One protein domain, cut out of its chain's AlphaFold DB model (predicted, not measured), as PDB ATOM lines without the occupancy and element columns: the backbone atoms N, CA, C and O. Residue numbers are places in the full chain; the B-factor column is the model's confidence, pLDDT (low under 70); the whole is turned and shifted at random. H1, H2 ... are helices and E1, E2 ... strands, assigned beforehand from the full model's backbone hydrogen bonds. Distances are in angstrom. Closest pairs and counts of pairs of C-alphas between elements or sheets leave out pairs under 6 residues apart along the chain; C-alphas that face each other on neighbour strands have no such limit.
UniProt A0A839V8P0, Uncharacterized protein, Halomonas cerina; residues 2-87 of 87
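AT A GLANCE: This is residues 2 to 87 of the 87 residues of an uncharacterized protein of Halomonas cerina (UniProt A0A839V8P0). Picture a long thin rod: helices H1 and H2 lie side by side, running opposite ways, and past them the small strand hairpin E1 and E2 leads to a loop, residues 37 to 48, at the far end. The printed part has 86 residues, in the order H1, E1, E2, H2, mostly helix, with an antiparallel sheet E1 - E2. It is extended, radius of gyration of the C-alphas 21.5 A, spanning 75 by 18 by 12 A.

HOW THE PARTS SIT: Look first at hairpin E1, residues 34 to 36, and E2, residues 49 to 51: N 35 and O 50 are 2.9 A apart, within hydrogen-bond range. H2, residues 53 to 86, is near E1. H1, residues 2 to 26, touches H2 at a shallow tilt of 17 degrees, the closest C-alphas being Gly 10 and Gly 76, 4.2 A. H1 and E2 are apart. In H1 and H2 every O i to N i+4 pair is within hydrogen-bond range.

IN THESE COORDINATES: Find C-alpha 2 at (189.546, 249.005, 193.909); H1 runs 36.4 A from there. E1 spans 6.8 A, E2 6.6 A. H2 runs 49.8 A to C-alpha 86 at (186.485, 241.505, 195.861).

THE WHOLE: The farthest C-alphas, Thr 2 and Leu 43, are 75.1 A apart. The printed part has no cut; link E1 to E2 is long. Confidence is under 70 at residues 36 to 49 and 87.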
ATOM      1  N   THR A   2     190.992 248.852 193.653       71.62
ATOM      2  CA  THR A   2     189.546 249.005 193.909       71.62
ATOM      3  C   THR A   2     189.080 248.468 195.271       71.62
ATOM      4  O   THR A   2     188.289 249.135 195.930       71.62
ATOM      5  N   GLY A   3     189.611 247.329 195.736       70.88
ATOM      6  CA  GLY A   3     189.248 246.724 197.031       70.88
ATOM      7  C   GLY A   3     189.495 247.647 198.231       70.88
ATOM      8  O   GLY A   3     188.562 247.973 198.953       70.88
ATOM      9  N   ALA A   4     190.717 248.176 198.372       76.38
ATOM     10  CA  ALA A   4     191.087 249.084 199.466       76.38
ATOM     11  C   ALA A   4     190.251 250.381 199.510       76.38
ATOM     12  O   ALA A   4     189.981 250.911 200.590       76.38
ATOM     13  N   MET A   5     189.815 250.894 198.350       77.94
ATOM     14  CA  MET A   5     188.912 252.050 198.295       77.94
ATOM     15  C   MET A   5     187.533 251.702 198.865       77.94
ATOM     16  O   MET A   5     187.008 252.468 199.671       77.94
ATOM     17  N   LEU A   6     186.982 250.533 198.522       77.12
ATOM     18  CA  LEU A   6     185.697 250.062 199.048       77.12
ATOM     19  C   LEU A   6     185.748 249.849 200.565       77.12
ATOM     20  O   LEU A   6     184.841 250.290 201.268       77.12
ATOM     21  N   THR A   7     186.826 249.260 201.090       78.69
ATOM     22  CA  THR A   7     186.988 249.071 202.542       78.69
ATOM     23  C   THR A   7     187.086 250.407 203.275       78.69
ATOM     24  O   THR A   7     186.440 250.595 204.302       78.69
ATOM     25  N   THR A   8     187.837 251.368 202.725       83.75
ATOM     26  CA  THR A   8     187.991 252.705 203.325       83.75
ATOM     27  C   THR A   8     186.678 253.495 203.297       83.75
ATOM     28  O   THR A   8     186.345 254.174 204.268       83.75
ATOM     29  N   MET A   9     185.904 253.384 202.211       82.69
ATOM     30  CA  MET A   9     184.577 254.003 202.095       82.69
ATOM     31  C   MET A   9     183.554 253.374 203.043       82.69
ATOM     32  O   MET A   9     182.765 254.090 203.652       82.69
ATOM     33  N   GLY A  10     183.575 252.050 203.205       81.12
ATOM     34  CA  GLY A  10     182.715 251.375 204.174       81.12
ATOM     35  C   GLY A  10     183.045 251.786 205.611       81.12
ATOM     36  O   GLY A  10     182.148 252.060 206.399       81.12
ATOM     37  N   LEU A  11     184.334 251.908 205.946       84.75
ATOM     38  CA  LEU A  11     184.785 252.304 207.284       84.75
ATOM     39  C   LEU A  11     184.429 253.756 207.635       84.75
ATOM     40  O   LEU A  11     184.031 254.040 208.764       84.75
ATOM     41  N   SER A  12     184.529 254.681 206.675       86.12
ATOM     42  CA  SER A  12     184.112 256.070 206.897       86.12
ATOM     43  C   SER A  12     182.595 256.193 207.065       86.12
ATOM     44  O   SER A  12     182.140 256.942 207.931       86.12
ATOM     45  N   LEU A  13     181.814 255.411 206.311       84.62
ATOM     46  CA  LEU A  13     180.361 255.337 206.467       84.62
ATOM     47  C   LEU A  13     179.967 254.783 207.846       84.62
ATOM     48  O   LEU A  13     179.085 255.346 208.499       84.62
ATOM     49  N   ASP A  14     180.667 253.753 208.325       84.75
ATOM     50  CA  ASP A  14     180.444 253.181 209.654       84.75
ATOM     51  C   ASP A  14     180.790 254.158 210.779       84.75
ATOM     52  O   ASP A  14     180.013 254.301 211.723       84.75
ATOM     53  N   MET A  15     181.908 254.888 210.680       86.00
ATOM     54  CA  MET A  15     182.257 255.913 211.672       86.00
ATOM     55  C   MET A  15     181.177 256.996 211.769       86.00
ATOM     56  O   MET A  15     180.776 257.372 212.871       86.00
ATOM     57  N   VAL A  16     180.667 257.477 210.631       86.50
ATOM     58  CA  VAL A  16     179.595 258.487 210.609       86.50
ATOM     59  C   VAL A  16     178.293 257.921 211.183       86.50
ATOM     60  O   VAL A  16     177.650 258.577 212.007       86.50
ATOM     61  N   GLY A  17     177.923 256.693 210.806       82.56
ATOM     62  CA  GLY A  17     176.761 255.995 211.357       82.56
ATOM     63  C   GLY A  17     176.856 255.808 212.874       82.56
ATOM     64  O   GLY A  17     175.910 256.125 213.598       82.56
ATOM     65  N   ALA A  18     178.022 255.391 213.376       85.25
ATOM     66  CA  ALA A  18     178.286 255.195 214.798       85.25
ATOM     67  C   ALA A  18     178.193 256.504 215.593       85.25
ATOM     68  O   ALA A  18     177.573 256.524 216.655       85.25
ATOM     69  N   VAL A  19     178.746 257.608 215.078       85.94
ATOM     70  CA  VAL A  19     178.663 258.925 215.732       85.94
ATOM     71  C   VAL A  19     177.217 259.417 215.798       85.94
ATOM     72  O   VAL A  19     176.789 259.914 216.841       85.94
ATOM     73  N   LEU A  20     176.436 259.234 214.729       81.56
ATOM     74  CA  LEU A  20     175.013 259.575 214.712       81.56
ATOM     75  C   LEU A  20     174.234 258.789 215.771       81.56
ATOM     76  O   LEU A  20     173.549 259.400 216.594       81.56
ATOM     77  N   VAL A  21     174.390 257.462 215.807       84.19
ATOM     78  CA  VAL A  21     173.732 256.608 216.808       84.19
ATOM     79  C   VAL A  21     174.182 256.978 218.222       84.19
ATOM     80  O   VAL A  21     173.337 257.182 219.091       84.19
ATOM     81  N   ALA A  22     175.487 257.135 218.461       84.62
ATOM     82  CA  ALA A  22     176.026 257.489 219.772       84.62
ATOM     83  C   ALA A  22     175.498 258.844 220.261       84.62
ATOM     84  O   ALA A  22     175.078 258.964 221.411       84.62
ATOM     85  N   SER A  23     175.442 259.851 219.383       81.75
ATOM     86  CA  SER A  23     174.915 261.177 219.730       81.75
ATOM     87  C   SER A  23     173.445 261.133 220.164       81.75
ATOM     88  O   SER A  23     173.035 261.875 221.060       81.75
ATOM     89  N   GLU A  24     172.663 260.225 219.585       80.56
ATOM     90  CA  GLU A  24     171.233 260.074 219.853       80.56
ATOM     91  C   GLU A  24     170.950 259.138 221.045       80.56
ATOM     92  O   GLU A  24     169.911 259.241 221.705       80.56
ATOM     93  N   VAL A  25     171.897 258.251 221.374       78.12
ATOM     94  CA  VAL A  25     171.892 257.454 222.608       78.12
ATOM     95  C   VAL A  25     172.245 258.320 223.817       78.12
ATOM     96  O   VAL A  25     171.563 258.219 224.835       78.12
ATOM     97  N   VAL A  26     173.262 259.183 223.697       79.19
ATOM     98  CA  VAL A  26     173.726 260.080 224.772       79.19
ATOM     99  C   VAL A  26     172.753 261.236 225.015       79.19
ATOM    100  O   VAL A  26     172.645 261.736 226.136       79.19
ATOM    101  N   LYS A  27     172.001 261.663 223.994       76.44
ATOM    102  CA  LYS A  27     170.852 262.540 224.217       76.44
ATOM    103  C   LYS A  27     169.801 261.773 225.013       76.44
ATOM    104  O   LYS A  27     169.139 260.879 224.494       76.44
ATOM    105  N   THR A  28     169.626 262.192 226.259       71.12
ATOM    106  CA  THR A  28     168.560 261.730 227.148       71.12
ATOM    107  C   THR A  28     167.511 262.828 227.293       71.12
ATOM    108  O   THR A  28     167.842 264.018 227.352       71.12
ATOM    109  N   PHE A  29     166.235 262.450 227.369       72.25
ATOM    110  CA  PHE A  29     165.166 263.392 227.687       72.25
ATOM    111  C   PHE A  29     165.367 263.933 229.107       72.25
ATOM    112  O   PHE A  29     165.431 263.158 230.056       72.25
ATOM    113  N   LYS A  30     165.474 265.257 229.255       72.25
ATOM    114  CA  LYS A  30     165.697 265.915 230.555       72.25
ATOM    115  C   LYS A  30     164.410 266.152 231.365       72.25
ATOM    116  O   LYS A  30     164.491 266.684 232.465       72.25
ATOM    117  N   GLY A  31     163.238 265.820 230.818       72.94
ATOM    118  CA  GLY A  31     161.939 266.063 231.453       72.94
ATOM    119  C   GLY A  31     161.314 264.818 232.099       72.94
ATOM    120  O   GLY A  31     161.803 263.705 231.903       72.94
ATOM    121  N   PRO A  32     160.199 264.984 232.832       70.75
ATOM    122  CA  PRO A  32     159.446 263.868 233.388       70.75
ATOM    123  C   PRO A  32     158.803 263.041 232.264       70.75
ATOM    124  O   PRO A  32     158.100 263.579 231.402       70.75
ATOM    125  N   THR A  33     159.054 261.732 232.271       75.25
ATOM    126  CA  THR A  33     158.487 260.744 231.332       75.25
ATOM    127  C   THR A  33     156.987 260.544 231.536       75.25
ATOM    128  O   THR A  33     156.248 260.304 230.578       75.25
ATOM    129  N   THR A  34     156.529 260.705 232.773       71.62
ATOM    130  CA  THR A  34     155.129 260.626 233.185       71.62
ATOM    131  C   THR A  34     154.715 261.910 233.886       71.62
ATOM    132  O   THR A  34     155.449 262.431 234.723       71.62
ATOM    133  N   ILE A  35     153.531 262.397 233.551       71.56
ATOM    134  CA  ILE A  35     152.860 263.524 234.196       71.56
ATOM    135  C   ILE A  35     151.537 263.029 234.767       71.56
ATOM    136  O   ILE A  35     150.908 262.126 234.212       71.56
ATOM    137  N   ASP A  36     151.127 263.608 235.890       69.50
ATOM    138  CA  ASP A  36     149.820 263.314 236.455       69.50
ATOM    139  C   ASP A  36     148.718 263.893 235.558       69.50
ATOM    140  O   ASP A  36     148.805 265.032 235.093       69.50
ATOM    141  N   GLY A  37     147.686 263.095 235.300       64.69
ATOM    142  CA  GLY A  37     146.567 263.448 234.429       64.69
ATOM    143  C   GLY A  37     145.632 264.528 234.980       64.69
ATOM    144  O   GLY A  37     144.646 264.833 234.311       64.69
ATOM    145  N   GLY A  38     145.938 265.092 236.153       62.06
ATOM    146  CA  GLY A  38     145.185 266.172 236.792       62.06
ATOM    147  C   GLY A  38     144.156 265.711 237.825       62.06
ATOM    148  O   GLY A  38     143.383 266.538 238.293       62.06
ATOM    149  N   ASP A  39     144.142 264.425 238.188       59.62
ATOM    150  CA  ASP A  39     143.147 263.871 239.115       59.62
ATOM    151  C   ASP A  39     143.635 263.864 240.576       59.62
ATOM    152  O   ASP A  39     142.831 263.881 241.496       59.62
ATOM    153  N   SER A  40     144.944 263.983 240.837       57.97
ATOM    154  CA  SER A  40     145.477 263.998 242.217       57.97
ATOM    155  C   SER A  40     145.083 265.232 243.049       57.97
ATOM    156  O   SER A  40     145.424 265.311 244.227       57.97
ATOM    157  N   GLY A  41     144.419 266.225 242.442       56.78
ATOM    158  CA  GLY A  41     143.949 267.449 243.104       56.78
ATOM    159  C   GLY A  41     142.451 267.464 243.431       56.78
ATOM    160  O   GLY A  41     141.973 268.450 243.992       56.78
ATOM    161  N   THR A  42     141.698 266.421 243.069       63.91
ATOM    162  CA  THR A  42     140.239 266.359 243.242       63.91
ATOM    163  C   THR A  42     139.860 265.547 244.489       63.91
ATOM    164  O   THR A  42     140.579 264.640 244.912       63.91
ATOM    165  N   LEU A  43     138.727 265.878 245.126       46.88
ATOM    166  CA  LEU A  43     138.187 265.132 246.274       46.88
ATOM    167  C   LEU A  43     137.790 263.711 245.829       46.88
ATOM    168  O   LEU A  43     136.674 263.492 245.365       46.88
ATOM    169  N   GLY A  44     138.722 262.761 245.961       63.50
ATOM    170  CA  GLY A  44     138.557 261.354 245.577       63.50
ATOM    171  C   GLY A  44     139.369 260.904 244.357       63.50
ATOM    172  O   GLY A  44     139.258 259.741 243.973       63.50
ATOM    173  N   GLY A  45     140.176 261.780 243.756       57.62
ATOM    174  CA  GLY A  45     140.983 261.432 242.591       57.62
ATOM    175  C   GLY A  45     142.251 260.655 242.949       57.62
ATOM    176  O   GLY A  45     142.942 260.939 243.930       57.62
ATOM    177  N   GLY A  46     142.531 259.618 242.159       62.12
ATOM    178  CA  GLY A  46     143.715 258.774 242.298       62.12
ATOM    179  C   GLY A  46     144.816 259.197 241.331       62.12
ATOM    180  O   GLY A  46     144.537 259.696 240.243       62.12
ATOM    181  N   PHE A  47     146.077 258.956 241.699       66.75
ATOM    182  CA  PHE A  47     147.207 259.208 240.806       66.75
ATOM    183  C   PHE A  47     147.034 258.428 239.493       66.75
ATOM    184  O   PHE A  47     147.052 257.194 239.489       66.75
ATOM    185  N   SER A  48     146.875 259.149 238.381       69.44
ATOM    186  CA  SER A  48     146.701 258.565 237.050       69.44
ATOM    187  C   SER A  48     147.901 258.947 236.185       69.44
ATOM    188  O   SER A  48     147.917 260.030 235.585       69.44
ATOM    189  N   PRO A  49     148.948 258.102 236.133       67.69
ATOM    190  CA  PRO A  49     150.146 258.410 235.372       67.69
ATOM    191  C   PRO A  49     149.822 258.406 233.876       67.69
ATOM    192  O   PRO A  49     149.552 257.362 233.281       67.69
ATOM    193  N   LYS A  50     149.892 259.579 233.245       76.00
ATOM    194  CA  LYS A  50     149.865 259.717 231.787       76.00
ATOM    195  C   LYS A  50     151.281 259.893 231.262       76.00
ATOM    196  O   LYS A  50     152.093 260.625 231.826       76.00
ATOM    197  N   VAL A  51     151.580 259.235 230.144       77.12
ATOM    198  CA  VAL A  51     152.834 259.471 229.423       77.12
ATOM    199  C   VAL A  51     152.848 260.922 228.960       77.12
ATOM    200  O   VAL A  51     151.878 261.402 228.369       77.12
ATOM    201  N   ASN A  52     153.943 261.624 229.243       78.12
ATOM    202  CA  ASN A  52     154.086 263.011 228.845       78.12
ATOM    203  C   ASN A  52     154.080 263.104 227.306       78.12
ATOM    204  O   ASN A  52     154.949 262.505 226.666       78.12
ATOM    205  N   PRO A  53     153.152 263.852 226.682       78.25
ATOM    206  CA  PRO A  53     153.103 263.975 225.227       78.25
ATOM    207  C   PRO A  53     154.397 264.567 224.647       78.25
ATOM    208  O   PRO A  53     154.772 264.237 223.522       78.25
ATOM    209  N   GLU A  54     155.124 265.385 225.415       78.31
ATOM    210  CA  GLU A  54     156.443 265.897 225.027       78.31
ATOM    211  C   GLU A  54     157.512 264.795 225.023       78.31
ATOM    212  O   GLU A  54     158.361 264.757 224.128       78.31
ATOM    213  N   TYR A  55     157.425 263.838 225.953       77.69
ATOM    214  CA  TYR A  55     158.277 262.649 225.944       77.69
ATOM    215  C   TYR A  55     157.979 261.765 224.728       77.69
ATOM    216  O   TYR A  55     158.903 261.337 224.041       77.69
ATOM    217  N   THR A  56     156.703 261.562 224.384       82.25
ATOM    218  CA  THR A  56     156.317 260.760 223.210       82.25
ATOM    219  C   THR A  56     156.815 261.377 221.898       82.25
ATOM    220  O   THR A  56     157.315 260.665 221.022       82.25
ATOM    221  N   LYS A  57     156.729 262.709 221.749       82.06
ATOM    222  CA  LYS A  57     157.284 263.425 220.583       82.06
ATOM    223  C   LYS A  57     158.801 263.278 220.504       82.06
ATOM    224  O   LYS A  57     159.334 263.008 219.424       82.06
ATOM    225  N   TYR A  58     159.487 263.437 221.634       83.31
ATOM    226  CA  TYR A  58     160.930 263.256 221.724       83.31
ATOM    227  C   TYR A  58     161.346 261.826 221.349       83.31
ATOM    228  O   TYR A  58     162.231 261.647 220.514       83.31
ATOM    229  N   GLU A  59     160.667 260.809 221.882       81.06
ATOM    230  CA  GLU A  59     160.979 259.404 221.611       81.06
ATOM    231  C   GLU A  59     160.761 259.043 220.135       81.06
ATOM    232  O   GLU A  59     161.602 258.377 219.527       81.06
ATOM    233  N   LYS A  60     159.677 259.534 219.519       84.06
ATOM    234  CA  LYS A  60     159.404 259.311 218.092       84.06
ATOM    235  C   LYS A  60     160.492 259.918 217.207       84.06
ATOM    236  O   LYS A  60     160.932 259.278 216.251       84.06
ATOM    237  N   ARG A  61     160.957 261.128 217.539       82.81
ATOM    238  CA  ARG A  61     162.066 261.779 216.829       82.81
ATOM    239  C   ARG A  61     163.369 260.996 217.016       82.81
ATOM    240  O   ARG A  61     164.021 260.683 216.024       82.81
ATOM    241  N   ARG A  62     163.682 260.608 218.256       82.19
ATOM    242  CA  ARG A  62     164.872 259.827 218.623       82.19
ATOM    243  C   ARG A  62     164.946 258.494 217.874       82.19
ATOM    244  O   ARG A  62     165.979 258.178 217.292       82.19
ATOM    245  N   ARG A  63     163.841 257.737 217.812       82.94
ATOM    246  CA  ARG A  63     163.768 256.484 217.034       82.94
ATOM    247  C   ARG A  63     164.026 256.705 215.546       82.94
ATOM    248  O   ARG A  63     164.697 255.882 214.935       82.94
ATOM    249  N   GLY A  64     163.526 257.801 214.973       82.19
ATOM    250  CA  GLY A  64     163.773 258.147 213.571       82.19
ATOM    251  C   GLY A  64     165.261 258.346 213.275       82.19
ATOM    252  O   GLY A  64     165.802 257.691 212.386       82.19
ATOM    253  N   PHE A  65     165.944 259.188 214.057       80.38
ATOM    254  CA  PHE A  65     167.383 259.428 213.888       80.38
ATOM    255  C   PHE A  65     168.227 258.178 214.170       80.38
ATOM    256  O   PHE A  65     169.150 257.880 213.413       80.38
ATOM    257  N   MET A  66     167.876 257.408 215.203       82.94
ATOM    258  CA  MET A  66     168.549 256.146 215.520       82.94
ATOM    259  C   MET A  66     168.397 255.117 214.392       82.94
ATOM    260  O   MET A  66     169.365 254.443 214.046       82.94
ATOM    261  N   GLY A  67     167.212 255.031 213.779       84.81
ATOM    262  CA  GLY A  67     166.962 254.165 212.627       84.81
ATOM    263  C   GLY A  67     167.823 254.537 211.419       84.81
ATOM    264  O   GLY A  67     168.434 253.659 210.818       84.81
ATOM    265  N   VAL A  68     167.944 255.830 211.105       85.31
ATOM    266  CA  VAL A  68     168.823 256.304 210.018       85.31
ATOM    267  C   VAL A  68     170.288 255.961 210.297       85.31
ATOM    268  O   VAL A  68     170.978 255.454 209.414       85.31
ATOM    269  N   GLY A  69     170.758 256.176 211.529       84.31
ATOM    270  CA  GLY A  69     172.119 255.812 211.930       84.31
ATOM    271  C   GLY A  69     172.399 254.307 211.809       84.31
ATOM    272  O   GLY A  69     173.446 253.918 211.295       84.31
ATOM    273  N   LEU A  70     171.438 253.462 212.202       87.94
ATOM    274  CA  LEU A  70     171.522 252.005 212.045       87.94
ATOM    275  C   LEU A  70     171.565 251.566 210.579       87.94
ATOM    276  O   LEU A  70     172.323 250.661 210.240       87.94
ATOM    277  N   VAL A  71     170.791 252.206 209.700       88.88
ATOM    278  CA  VAL A  71     170.829 251.910 208.259       88.88
ATOM    279  C   VAL A  71     172.192 252.269 207.662       88.88
ATOM    280  O   VAL A  71     172.738 251.467 206.909       88.88
ATOM    281  N   CYS A  72     172.780 253.414 208.029       86.00
ATOM    282  CA  CYS A  72     174.140 253.768 207.599       86.00
ATOM    283  C   CYS A  72     175.176 252.722 208.028       86.00
ATOM    284  O   CYS A  72     175.993 252.325 207.202       86.00
ATOM    285  N   LEU A  73     175.111 252.245 209.276       88.75
ATOM    286  CA  LEU A  73     175.998 251.186 209.774       88.75
ATOM    287  C   LEU A  73     175.821 249.876 208.999       88.75
ATOM    288  O   LEU A  73     176.787 249.248 208.587       88.75
ATOM    289  N   LEU A  74     174.579 249.454 208.758       90.31
ATOM    290  CA  LEU A  74     174.323 248.229 207.998       90.31
ATOM    291  C   LEU A  74     174.875 248.314 206.570       90.31
ATOM    292  O   LEU A  74     175.433 247.340 206.068       90.31
ATOM    293  N   LEU A  75     174.743 249.475 205.925       87.94
ATOM    294  CA  LEU A  75     175.293 249.701 204.591       87.94
ATOM    295  C   LEU A  75     176.827 249.746 204.595       87.94
ATOM    296  O   LEU A  75     177.437 249.183 203.688       87.94
ATOM    297  N   GLY A  76     177.453 250.364 205.601       84.62
ATOM    298  CA  GLY A  76     178.914 250.418 205.731       84.62
ATOM    299  C   GLY A  76     179.523 249.031 205.912       84.62
ATOM    300  O   GLY A  76     180.398 248.645 205.129       84.62
ATOM    301  N   PHE A  77     178.957 248.225 206.812       86.69
ATOM    302  CA  PHE A  77     179.324 246.817 206.958       86.69
ATOM    303  C   PHE A  77     179.089 246.003 205.681       86.69
ATOM    304  O   PHE A  77     179.949 245.213 205.296       86.69
ATOM    305  N   ALA A  78     177.964 246.196 204.984       87.81
ATOM    306  CA  ALA A  78     177.698 245.489 203.731       87.81
ATOM    307  C   ALA A  78     178.747 245.815 202.653       87.81
ATOM    308  O   ALA A  78     179.246 244.912 201.980       87.81
ATOM    309  N   ILE A  79     179.129 247.089 202.524       85.44
ATOM    310  CA  ILE A  79     180.176 247.534 201.595       85.44
ATOM    311  C   ILE A  79     181.539 246.951 201.987       85.44
ATOM    312  O   ILE A  79     182.275 246.505 201.108       85.44
ATOM    313  N   GLN A  80     181.872 246.899 203.282       80.75
ATOM    314  CA  GLN A  80     183.109 246.262 203.750       80.75
ATOM    315  C   GLN A  80     183.142 244.766 203.441       80.75
ATOM    316  O   GLN A  80     184.175 244.278 202.989       80.75
ATOM    317  N   ILE A  81     182.031 244.046 203.641       84.56
ATOM    318  CA  ILE A  81     181.935 242.619 203.306       84.56
ATOM    319  C   ILE A  81     182.192 242.438 201.809       84.56
ATOM    320  O   ILE A  81     183.092 241.696 201.437       84.56
ATOM    321  N   VAL A  82     181.483 243.161 200.939       84.12
ATOM    322  CA  VAL A  82     181.700 243.062 199.485       84.12
ATOM    323  C   VAL A  82     183.138 243.435 199.108       84.12
ATOM    324  O   VAL A  82     183.769 242.735 198.320       84.12
ATOM    325  N   GLY A  83     183.687 244.492 199.709       76.38
ATOM    326  CA  GLY A  83     185.076 244.900 199.521       76.38
ATOM    327  C   GLY A  83     186.077 243.818 199.929       76.38
ATOM    328  O   GLY A  83     187.063 243.633 199.228       76.38
ATOM    329  N   ALA A  84     185.813 243.067 201.001       78.25
ATOM    330  CA  ALA A  84     186.660 241.966 201.454       78.25
ATOM    331  C   ALA A  84     186.602 240.733 200.536       78.25
ATOM    332  O   ALA A  84     187.587 240.016 200.436       78.25
ATOM    333  N   TRP A  85     185.473 240.489 199.864       78.50
ATOM    334  CA  TRP A  85     185.334 239.393 198.892       78.50
ATOM    335  C   TRP A  85     185.909 239.729 197.508       78.50
ATOM    336  O   TRP A  85     186.253 238.822 196.753       78.50
ATOM    337  N   VAL A  86     185.967 241.015 197.153       71.50
ATOM    338  CA  VAL A  86     186.485 241.505 195.861       71.50
ATOM    339  C   VAL A  86     187.974 241.876 195.932       71.50
ATOM    340  O   VAL A  86     188.625 241.973 194.890       71.50
ATOM    341  N   SER A  87     188.501 242.133 197.134       56.47
ATOM    342  CA  SER A  87     189.918 242.442 197.363       56.47
ATOM    343  C   SER A  87     190.802 241.202 197.379       56.47
ATOM    344  O   SER A  87     192.005 241.424 197.115       56.47
TER     345      SER A  87